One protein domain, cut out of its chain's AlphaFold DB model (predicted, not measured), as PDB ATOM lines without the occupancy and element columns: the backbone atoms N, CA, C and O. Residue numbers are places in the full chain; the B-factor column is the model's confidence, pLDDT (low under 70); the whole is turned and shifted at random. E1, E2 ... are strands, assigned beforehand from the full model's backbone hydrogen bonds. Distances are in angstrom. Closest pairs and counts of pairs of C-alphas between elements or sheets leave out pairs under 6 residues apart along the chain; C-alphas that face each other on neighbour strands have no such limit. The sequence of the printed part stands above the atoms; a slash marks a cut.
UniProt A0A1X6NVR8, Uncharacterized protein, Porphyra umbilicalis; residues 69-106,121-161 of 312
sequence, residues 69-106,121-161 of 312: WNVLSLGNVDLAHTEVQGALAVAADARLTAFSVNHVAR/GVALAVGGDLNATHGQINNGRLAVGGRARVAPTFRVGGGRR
ATOM      1  N   TRP A  69     174.770 145.473  71.742       78.00
ATOM      2  CA  TRP A  69     173.912 144.304  71.769       78.00
ATOM      3  C   TRP A  69     173.378 144.151  73.185       78.00
ATOM      4  O   TRP A  69     174.132 144.300  74.143       78.00
ATOM      5  N   ASN A  70     172.078 143.902  73.320       86.94
ATOM      6  CA  ASN A  70     171.542 143.475  74.604       86.94
ATOM      7  C   ASN A  70     171.935 142.027  74.875       86.94
ATOM      8  O   ASN A  70     172.263 141.692  76.000       86.94
ATOM      9  N   VAL A  71     171.970 141.193  73.836       91.12
ATOM     10  CA  VAL A  71     172.364 139.789  73.946       91.12
ATOM     11  C   VAL A  71     173.427 139.474  72.903       91.12
ATOM     12  O   VAL A  71     173.253 139.785  71.725       91.12
ATOM     13  N   LEU A  72     174.516 138.846  73.333       91.88
ATOM     14  CA  LEU A  72     175.576 138.309  72.490       91.88
ATOM     15  C   LEU A  72     175.835 136.843  72.858       91.88
ATOM     16  O   LEU A  72     176.366 136.550  73.928       91.88
ATOM     17  N   SER A  73     175.508 135.930  71.950       93.31
ATOM     18  CA  SER A  73     175.884 134.518  72.048       93.31
ATOM     19  C   SER A  73     177.096 134.225  71.167       93.31
ATOM     20  O   SER A  73     177.107 134.584  69.988       93.31
ATOM     21  N   LEU A  74     178.105 133.552  71.724       91.31
ATOM     22  CA  LEU A  74     179.304 133.121  70.989       91.31
ATOM     23  C   LEU A  74     179.111 131.802  70.222       91.31
ATOM     24  O   LEU A  74     179.928 131.460  69.373       91.31
ATOM     25  N   GLY A  75     178.034 131.078  70.505       92.19
ATOM     26  CA  GLY A  75     177.657 129.818  69.878       92.19
ATOM     27  C   GLY A  75     176.171 129.799  69.538       92.19
ATOM     28  O   GLY A  75     175.554 130.854  69.359       92.19
ATOM     29  N   ASN A  76     175.605 128.597  69.435       95.44
ATOM     30  CA  ASN A  76     174.232 128.405  68.971       95.44
ATOM     31  C   ASN A  76     173.201 128.986  69.947       95.44
ATOM     32  O   ASN A  76     173.430 129.063  71.153       95.44
ATOM     33  N   VAL A  77     172.042 129.364  69.426       96.56
ATOM     34  CA  VAL A  77     170.913 129.858  70.217       96.56
ATOM     35  C   VAL A  77     169.650 129.098  69.834       96.56
ATOM     36  O   VAL A  77     169.376 128.926  68.653       96.56
ATOM     37  N   ASP A  78     168.885 128.653  70.829       97.56
ATOM     38  CA  ASP A  78     167.597 127.965  70.667       97.56
ATOM     39  C   ASP A  78     166.566 128.564  71.635       97.56
ATOM     40  O   ASP A  78     166.368 128.071  72.747       97.56
ATOM     41  N   LEU A  79     165.971 129.692  71.246       96.56
ATOM     42  CA  LEU A  79     165.054 130.459  72.092       96.56
ATOM     43  C   LEU A  79     163.606 130.216  71.684       96.56
ATOM     44  O   LEU A  79     163.255 130.261  70.501       96.56
ATOM     45  N   ALA A  80     162.758 130.020  72.686       96.12
ATOM     46  CA  ALA A  80     161.319 129.880  72.533       96.12
ATOM     47  C   ALA A  80     160.610 130.871  73.459       96.12
ATOM     48  O   ALA A  80     161.108 131.124  74.548       96.12
ATOM     49  N   HIS A  81     159.470 131.437  73.057       95.25
ATOM     50  CA  HIS A  81     158.652 132.303  73.927       95.25
ATOM     51  C   HIS A  81     159.465 133.446  74.564       95.25
ATOM     52  O   HIS A  81     159.376 133.709  75.759       95.25
ATOM     53  N   THR A  82     160.336 134.067  73.767       94.56
ATOM     54  CA  THR A  82     161.377 134.983  74.247       94.56
ATOM     55  C   THR A  82     161.179 136.378  73.673       94.56
ATOM     56  O   THR A  82     161.100 136.562  72.456       94.56
ATOM     57  N   GLU A  83     161.177 137.383  74.542       94.38
ATOM     58  CA  GLU A  83     161.314 138.783  74.151       94.38
ATOM     59  C   GLU A  83     162.753 139.259  74.369       94.38
ATOM     60  O   GLU A  83     163.315 139.115  75.450       94.38
ATOM     61  N   VAL A  84     163.352 139.871  73.348       93.25
ATOM     62  CA  VAL A  84     164.609 140.611  73.459       93.25
ATOM     63  C   VAL A  84     164.314 142.086  73.270       93.25
ATOM     64  O   VAL A  84     164.079 142.553  72.157       93.25
ATOM     65  N   GLN A  85     164.399 142.849  74.343       90.62
ATOM     66  CA  GLN A  85     164.475 144.296  74.273       90.62
ATOM     67  C   GLN A  85     165.931 144.674  73.973       90.62
ATOM     68  O   GLN A  85     166.853 144.344  74.709       90.62
ATOM     69  N   GLY A  86     166.163 145.347  72.854       86.81
ATOM     70  CA  GLY A  86     167.480 145.665  72.313       86.81
ATOM     71  C   GLY A  86     167.917 144.701  71.208       86.81
ATOM     72  O   GLY A  86     167.119 143.953  70.653       86.81
ATOM     73  N   ALA A  87     169.191 144.779  70.824       88.56
ATOM     74  CA  ALA A  87     169.716 143.987  69.717       88.56
ATOM     75  C   ALA A  87     170.250 142.619  70.186       88.56
ATOM     76  O   ALA A  87     170.937 142.547  71.205       88.56
ATOM     77  N   LEU A  88     170.002 141.562  69.411       92.38
ATOM     78  CA  LEU A  88     170.509 140.199  69.600       92.38
ATOM     79  C   LEU A  88     171.565 139.870  68.533       92.38
ATOM     80  O   LEU A  88     171.304 139.990  67.337       92.38
ATOM     81  N   ALA A  89     172.744 139.427  68.962       91.31
ATOM     82  CA  ALA A  89     173.777 138.867  68.101       91.31
ATOM     83  C   ALA A  89     174.074 137.412  68.479       91.31
ATOM     84  O   ALA A  89     174.277 137.092  69.648       91.31
ATOM     85  N   VAL A  90     174.148 136.549  67.472       93.69
ATOM     86  CA  VAL A  90     174.473 135.126  67.583       93.69
ATOM     87  C   VAL A  90     175.617 134.837  66.624       93.69
ATOM     88  O   VAL A  90     175.492 135.085  65.428       93.69
ATOM     89  N   ALA A  91     176.752 134.359  67.127       89.75
ATOM     90  CA  ALA A  91     177.919 134.107  66.283       89.75
ATOM     91  C   ALA A  91     177.788 132.833  65.424       89.75
ATOM     92  O   ALA A  91     178.417 132.761  64.372       89.75
ATOM     93  N   ALA A  92     176.968 131.866  65.847       93.31
ATOM     94  CA  ALA A  92     176.713 130.608  65.140       93.31
ATOM     95  C   ALA A  92     175.240 130.521  64.683       93.31
ATOM     96  O   ALA A  92     174.705 131.524  64.203       93.31
ATOM     97  N   ASP A  93     174.593 129.361  64.819       94.81
ATOM     98  CA  ASP A  93     173.220 129.138  64.356       94.81
ATOM     99  C   ASP A  93     172.178 129.639  65.366       94.81
ATOM    100  O   ASP A  93     172.382 129.587  66.583       94.81
ATOM    101  N   ALA A  94     171.026 130.086  64.870       95.50
ATOM    102  CA  ALA A  94     169.912 130.545  65.691       95.50
ATOM    103  C   ALA A  94     168.602 129.847  65.310       95.50
ATOM    104  O   ALA A  94     168.132 129.946  64.178       95.50
ATOM    105  N   ARG A  95     167.959 129.213  66.291       97.75
ATOM    106  CA  ARG A  95     166.572 128.751  66.237       97.75
ATOM    107  C   ARG A  95     165.728 129.627  67.158       97.75
ATOM    108  O   ARG A  95     165.979 129.690  68.355       97.75
ATOM    109  N   LEU A  96     164.747 130.324  66.593       96.31
ATOM    110  CA  LEU A  96     163.886 131.261  67.308       96.31
ATOM    111  C   LEU A  96     162.416 130.895  67.068       96.31
ATOM    112  O   LEU A  96     161.962 130.836  65.925       96.31
ATOM    113  N   THR A  97     161.666 130.655  68.139       96.50
ATOM    114  CA  THR A  97     160.239 130.290  68.093       96.50
ATOM    115  C   THR A  97     159.447 131.208  69.014       96.50
ATOM    116  O   THR A  97     159.888 131.451  70.131       96.50
ATOM    117  N   ALA A  98     158.281 131.710  68.595       94.25
ATOM    118  CA  ALA A  98     157.435 132.539  69.468       94.25
ATOM    119  C   ALA A  98     158.212 133.731  70.075       94.25
ATOM    120  O   ALA A  98     158.236 133.906  71.290       94.25
ATOM    121  N   PHE A  99     158.932 134.495  69.246       94.31
ATOM    122  CA  PHE A  99     159.898 135.493  69.723       94.31
ATOM    123  C   PHE A  99     159.561 136.923  69.301       94.31
ATOM    124  O   PHE A  99     158.941 137.155  68.264       94.31
ATOM    125  N   SER A 100     160.052 137.909  70.048       92.88
ATOM    126  CA  SER A 100     160.081 139.297  69.581       92.88
ATOM    127  C   SER A 100     161.435 139.948  69.845       92.88
ATOM    128  O   SER A 100     162.010 139.786  70.915       92.88
ATOM    129  N   VAL A 101     161.975 140.664  68.856       90.06
ATOM    130  CA  VAL A 101     163.176 141.495  69.015       90.06
ATOM    131  C   VAL A 101     162.777 142.955  68.849       90.06
ATOM    132  O   VAL A 101     162.459 143.432  67.755       90.06
ATOM    133  N   ASN A 102     162.805 143.666  69.964       82.50
ATOM    134  CA  ASN A 102     162.345 145.031  70.116       82.50
ATOM    135  C   ASN A 102     163.559 145.925  70.290       82.50
ATOM    136  O   ASN A 102     163.997 146.144  71.412       82.50
ATOM    137  N   HIS A 103     164.134 146.464  69.213       68.75
ATOM    138  CA  HIS A 103     165.228 147.422  69.372       68.75
ATOM    139  C   HIS A 103     164.724 148.682  70.096       68.75
ATOM    140  O   HIS A 103     164.143 149.579  69.483       68.75
ATOM    141  N   VAL A 104     164.986 148.772  71.398       66.62
ATOM    142  CA  VAL A 104     164.742 149.976  72.192       66.62
ATOM    143  C   VAL A 104     165.839 150.986  71.852       66.62
ATOM    144  O   VAL A 104     167.026 150.648  71.814       66.62
ATOM    145  N   ALA A 105     165.455 152.219  71.518       54.50
ATOM    146  CA  ALA A 105     166.421 153.286  71.282       54.50
ATOM    147  C   ALA A 105     167.293 153.492  72.536       54.50
ATOM    148  O   ALA A 105     166.812 153.427  73.662       54.50
ATOM    149  N   ARG A 106     168.601 153.685  72.328       59.47
ATOM    150  CA  ARG A 106     169.609 153.768  73.399       59.47
ATOM    151  C   ARG A 106     169.390 154.956  74.341       59.47
ATOM    152  O   ARG A 106     168.797 155.954  73.952       59.47
ATOM    153  N   GLY A 121     169.806 150.462  63.370       71.88
ATOM    154  CA  GLY A 121     170.588 149.383  63.971       71.88
ATOM    155  C   GLY A 121     170.280 148.021  63.355       71.88
ATOM    156  O   GLY A 121     169.196 147.804  62.820       71.88
ATOM    157  N   VAL A 122     171.251 147.110  63.409       80.88
ATOM    158  CA  VAL A 122     170.947 145.682  63.272       80.88
ATOM    159  C   VAL A 122     170.311 145.263  64.592       80.88
ATOM    160  O   VAL A 122     170.895 145.506  65.645       80.88
ATOM    161  N   ALA A 123     169.095 144.735  64.522       88.19
ATOM    162  CA  ALA A 123     168.346 144.254  65.673       88.19
ATOM    163  C   ALA A 123     168.600 142.769  65.915       88.19
ATOM    164  O   ALA A 123     168.726 142.363  67.060       88.19
ATOM    165  N   LEU A 124     168.753 141.991  64.842       90.75
ATOM    166  CA  LEU A 124     169.144 140.589  64.906       90.75
ATOM    167  C   LEU A 124     170.305 140.340  63.943       90.75
ATOM    168  O   LEU A 124     170.181 140.609  62.749       90.75
ATOM    169  N   ALA A 125     171.426 139.844  64.461       90.19
ATOM    170  CA  ALA A 125     172.545 139.337  63.676       90.19
ATOM    171  C   ALA A 125     172.781 137.859  63.990       90.19
ATOM    172  O   ALA A 125     172.907 137.505  65.158       90.19
ATOM    173  N   VAL A 126     172.884 137.021  62.961       90.56
ATOM    174  CA  VAL A 126     173.190 135.588  63.076       90.56
ATOM    175  C   VAL A 126     174.349 135.263  62.140       90.56
ATOM    176  O   VAL A 126     174.286 135.586  60.957       90.56
ATOM    177  N   GLY A 127     175.425 134.681  62.661       85.69
ATOM    178  CA  GLY A 127     176.606 134.325  61.873       85.69
ATOM    179  C   GLY A 127     176.393 133.085  61.003       85.69
ATOM    180  O   GLY A 127     176.863 133.063  59.869       85.69
ATOM    181  N   GLY A 128     175.659 132.094  61.516       87.62
ATOM    182  CA  GLY A 128     175.301 130.856  60.822       87.62
ATOM    183  C   GLY A 128     173.890 130.877  60.232       87.62
ATOM    184  O   GLY A 128     173.422 131.902  59.724       87.62
ATOM    185  N   ASP A 129     173.215 129.733  60.299       91.12
ATOM    186  CA  ASP A 129     171.850 129.549  59.814       91.12
ATOM    187  C   ASP A 129     170.821 130.110  60.814       91.12
ATOM    188  O   ASP A 129     170.928 129.943  62.030       91.12
ATOM    189  N   LEU A 130     169.777 130.758  60.293       93.75
ATOM    190  CA  LEU A 130     168.624 131.233  61.055       93.75
ATOM    191  C   LEU A 130     167.392 130.386  60.726       93.75
ATOM    192  O   LEU A 130     166.974 130.319  59.572       93.75
ATOM    193  N   ASN A 131     166.751 129.823  61.746       95.19
ATOM    194  CA  ASN A 131     165.425 129.221  61.675       95.19
ATOM    195  C   ASN A 131     164.465 129.972  62.609       95.19
ATOM    196  O   ASN A 131     164.544 129.831  63.826       95.19
ATOM    197  N   ALA A 132     163.580 130.785  62.040       93.38
ATOM    198  CA  ALA A 132     162.673 131.666  62.768       93.38
ATOM    199  C   ALA A 132     161.208 131.313  62.481       93.38
ATOM    200  O   ALA A 132     160.771 131.322  61.329       93.38
ATOM    201  N   THR A 133     160.424 131.061  63.529       93.62
ATOM    202  CA  THR A 133     158.986 130.768  63.431       93.62
ATOM    203  C   THR A 133     158.192 131.579  64.455       93.62
ATOM    204  O   THR A 133     158.645 131.779  65.580       93.62
ATOM    205  N   HIS A 134     156.998 132.045  64.074       91.19
ATOM    206  CA  HIS A 134     156.072 132.750  64.973       91.19
ATOM    207  C   HIS A 134     156.716 133.923  65.730       91.19
ATOM    208  O   HIS A 134     156.618 134.000  66.945       91.19
ATOM    209  N   GLY A 135     157.416 134.831  65.052       91.75
ATOM    210  CA  GLY A 135     158.069 135.938  65.752       91.75
ATOM    211  C   GLY A 135     158.204 137.203  64.934       91.75
ATOM    212  O   GLY A 135     157.843 137.236  63.764       91.75
ATOM    213  N   GLN A 136     158.713 138.267  65.541       90.94
ATOM    214  CA  GLN A 136     158.817 139.564  64.875       90.94
ATOM    215  C   GLN A 136     160.064 140.339  65.284       90.94
ATOM    216  O   GLN A 136     160.516 140.281  66.426       90.94
ATOM    217  N   ILE A 137     160.604 141.106  64.340       88.12
ATOM    218  CA  ILE A 137     161.580 142.161  64.605       88.12
ATOM    219  C   ILE A 137     160.831 143.479  64.472       88.12
ATOM    220  O   ILE A 137     160.563 143.947  63.362       88.12
ATOM    221  N   ASN A 138     160.491 144.070  65.613       81.00
ATOM    222  CA  ASN A 138     159.653 145.265  65.645       81.00
ATOM    223  C   ASN A 138     160.403 146.509  65.178       81.00
ATOM    224  O   ASN A 138     159.801 147.409  64.602       81.00
ATOM    225  N   ASN A 139     161.719 146.559  65.402       73.38
ATOM    226  CA  ASN A 139     162.550 147.688  65.005       73.38
ATOM    227  C   ASN A 139     163.949 147.222  64.615       73.38
ATOM    228  O   ASN A 139     164.625 146.595  65.423       73.38
ATOM    229  N   GLY A 140     164.414 147.613  63.426       76.56
ATOM    230  CA  GLY A 140     165.797 147.437  62.978       76.56
ATOM    231  C   GLY A 140     165.994 146.299  61.980       76.56
ATOM    232  O   GLY A 140     165.061 145.644  61.530       76.56
ATOM    233  N   ARG A 141     167.249 146.105  61.569       84.50
ATOM    234  CA  ARG A 141     167.607 145.205  60.466       84.50
ATOM    235  C   ARG A 141     167.912 143.790  60.949       84.50
ATOM    236  O   ARG A 141     168.503 143.620  62.015       84.50
ATOM    237  N   LEU A 142     167.584 142.815  60.111       88.19
ATOM    238  CA  LEU A 142     168.059 141.437  60.203       88.19
ATOM    239  C   LEU A 142     169.339 141.275  59.368       88.19
ATOM    240  O   LEU A 142     169.394 141.751  58.234       88.19
ATOM    241  N   ALA A 143     170.351 140.608  59.914       87.38
ATOM    242  CA  ALA A 143     171.547 140.177  59.198       87.38
ATOM    243  C   ALA A 143     171.798 138.688  59.474       87.38
ATOM    244  O   ALA A 143     171.831 138.284  60.632       87.38
ATOM    245  N   VAL A 144     171.977 137.885  58.423       88.56
ATOM    246  CA  VAL A 144     172.230 136.438  58.516       88.56
ATOM    247  C   VAL A 144     173.418 136.104  57.617       88.56
ATOM    248  O   VAL A 144     173.445 136.549  56.471       88.56
ATOM    249  N   GLY A 145     174.410 135.389  58.149       83.69
ATOM    250  CA  GLY A 145     175.587 134.945  57.400       83.69
ATOM    251  C   GLY A 145     175.353 133.649  56.620       83.69
ATOM    252  O   GLY A 145     175.906 133.495  55.533       83.69
ATOM    253  N   GLY A 146     174.516 132.750  57.147       84.12
ATOM    254  CA  GLY A 146     174.091 131.510  56.500       84.12
ATOM    255  C   GLY A 146     172.712 131.600  55.837       84.12
ATOM    256  O   GLY A 146     172.311 132.624  55.279       84.12
ATOM    257  N   ARG A 147     171.963 130.498  55.884       89.88
ATOM    258  CA  ARG A 147     170.609 130.387  55.328       89.88
ATOM    259  C   ARG A 147     169.579 130.919  56.315       89.88
ATOM    260  O   ARG A 147     169.613 130.588  57.494       89.88
ATOM    261  N   ALA A 148     168.600 131.671  55.819       90.12
ATOM    262  CA  ALA A 148     167.461 132.121  56.611       90.12
ATOM    263  C   ALA A 148     166.195 131.339  56.222       90.12
ATOM    264  O   ALA A 148     165.678 131.485  55.116       90.12
ATOM    265  N   ARG A 149     165.687 130.513  57.141       91.94
ATOM    266  CA  ARG A 149     164.378 129.855  57.067       91.94
ATOM    267  C   ARG A 149     163.429 130.595  57.988       91.94
ATOM    268  O   ARG A 149     163.559 130.545  59.206       91.94
ATOM    269  N   VAL A 150     162.501 131.316  57.389       85.62
ATOM    270  CA  VAL A 150     161.638 132.247  58.096       85.62
ATOM    271  C   VAL A 150     160.197 131.886  57.768       85.62
ATOM    272  O   VAL A 150     159.816 131.873  56.599       85.62
ATOM    273  N   ALA A 151     159.408 131.546  58.787       80.75
ATOM    274  CA  ALA A 151     158.001 131.218  58.592       80.75
ATOM    275  C   ALA A 151     157.206 132.446  58.100       80.75
ATOM    276  O   ALA A 151     157.554 133.573  58.458       80.75
ATOM    277  N   PRO A 152     156.089 132.255  57.368       59.09
ATOM    278  CA  PRO A 152     155.262 133.354  56.850       59.09
ATOM    279  C   PRO A 152     154.734 134.323  57.920       59.09
ATOM    280  O   PRO A 152     154.383 135.459  57.618       59.09
ATOM    281  N   THR A 153     154.682 133.888  59.180       73.00
ATOM    282  CA  THR A 153     154.250 134.700  60.326       73.00
ATOM    283  C   THR A 153     155.301 135.711  60.795       73.00
ATOM    284  O   THR A 153     155.020 136.502  61.695       73.00
ATOM    285  N   PHE A 154     156.494 135.719  60.196       72.88
ATOM    286  CA  PHE A 154     157.576 136.621  60.567       72.88
ATOM    287  C   PHE A 154     157.486 137.996  59.903       72.88
ATOM    288  O   PHE A 154     157.283 138.114  58.695       72.88
ATOM    289  N   ARG A 155     157.707 139.052  60.695       76.88
ATOM    290  CA  ARG A 155     157.661 140.452  60.242       76.88
ATOM    291  C   ARG A 155     158.961 141.191  60.575       76.88
ATOM    292  O   ARG A 155     159.486 141.046  61.677       76.88
ATOM    293  N   VAL A 156     159.448 142.016  59.641       71.62
ATOM    294  CA  VAL A 156     160.595 142.927  59.839       71.62
ATOM    295  C   VAL A 156     160.144 144.365  59.599       71.62
ATOM    296  O   VAL A 156     159.778 144.720  58.480       71.62
ATOM    297  N   GLY A 157     160.171 145.200  60.639       53.59
ATOM    298  CA  GLY A 157     159.760 146.604  60.569       53.59
ATOM    299  C   GLY A 157     160.906 147.603  60.328       53.59
ATOM    300  O   GLY A 157     161.809 147.726  61.153       53.59
ATOM    301  N   GLY A 158     160.794 148.385  59.239       46.28
ATOM    302  CA  GLY A 158     161.277 149.776  59.110       46.28
ATOM    303  C   GLY A 158     162.776 150.037  58.857       46.28
ATOM    304  O   GLY A 158     163.651 149.529  59.553       46.28
ATOM    305  N   GLY A 159     163.098 150.940  57.914       35.75
ATOM    306  CA  GLY A 159     164.472 151.431  57.729       35.75
ATOM    307  C   GLY A 159     164.617 152.797  57.037       35.75
ATOM    308  O   GLY A 159     164.116 152.991  55.937       35.75
ATOM    309  N   ARG A 160     165.406 153.707  57.641       43.62
ATOM    310  CA  ARG A 160     166.229 154.755  56.981       43.62
ATOM    311  C   ARG A 160     167.489 155.044  57.823       43.62
ATOM    312  O   ARG A 160     167.491 154.890  59.041       43.62
ATOM    313  N   ARG A 161     168.595 155.406  57.155       35.41
ATOM    314  CA  ARG A 161     169.971 155.473  57.703       35.41
ATOM    315  C   ARG A 161     170.341 156.865  58.237       35.41
ATOM    316  O   ARG A 161     170.275 157.813  57.464       35.41
TER     317      ARG A 161
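What this domain is: This is residues 69 to 106 and 121 to 161 of the 312 residues of an uncharacterized protein of Porphyra umbilicalis (UniProt A0A1X6NVR8). The chain is wound in stacked turns, a small solenoid of parallel strands with a roughly triangular cross-section. One side is the sheet E1, E3, E5, E8; the long strands E2 and E4 each fold round a corner and run along the other two sides, where E6 and E9 continue the one and E7 the other. The printed part has 79 residues, with no named helix and nine named strands, E1 to E9 in order along the chain; the class is all strand, in one parallel sheet of order E1, E3, E5, E8 and one branched parallel sheet. It is compact, with a radius of gyration of the C-alphas of 11.1 A, and rounded, with spans of 27 by 27 by 22 A.

How they stand to each other: E1, residues 71 to 73, is an edge strand and the parallel neighbour of E3, residues 88 to 90, with N 89 and O 71 2.8 A apart. E2, residues 77 to 85, bends by 103 degrees at residue 81. It is parallel to E4, residues 94 to 102, which bends by 102 degrees at residue 98; N 79 and O 95 are 2.9 A apart, N 84 and O 100 2.8 A. E5, residues 122 to 126, is parallel to E3, with N 90 and O 125 at 2.8 A. E6, residues 130 to 133, and E7, residues 136 to 139, lie on the other side of E4 from E2, beside its residues 94 to 97 and 100 to 102; N 96 and O 131 are 2.8 A apart, N 101 and O 136 2.9 A. E8, residues 141 to 144, is an edge strand parallel to E5, with N 143 and O 124 at 2.8 A. E9, residues 148 to 150, is parallel to E6, with N 132 and O 149 at 2.8 A. The two sheets form a sandwich, two sheets face to face, their facing parts 8.8 A centre to centre; the closest C-alphas of E5 and E7, Ala 123 and Asn 139, are 6.8 A apart. The branched sheet is twisted.

Where its parts are: E1 begins at C-alpha 71, (172.364, 139.789, 73.946). E2 measures 16.3 A from first to last C-alpha, E4 16.9 A, E5 10.3 A, E8 10.1 A and E6 9.9 A. E4 ends at C-alpha 102, (162.345, 145.031, 70.116), and E9 at C-alpha 150, (161.638, 132.247, 58.096). Residues 155 to 156 pair, parallel, with residues 136 to 137 of E7.

The domain as a whole: The C-alphas farthest apart, those of Ala 80 and Arg 161, are 30.8 A apart. Residues 107 to 120 are not printed, and C-alphas 106 and 121 stand 10.4 A apart across the cut, in the link E4 to E5. The links that are printed whole are tight. Mean pLDDT of the printed part is 84.4; residues 103 to 106, 152 and 157 to 161 are under 70.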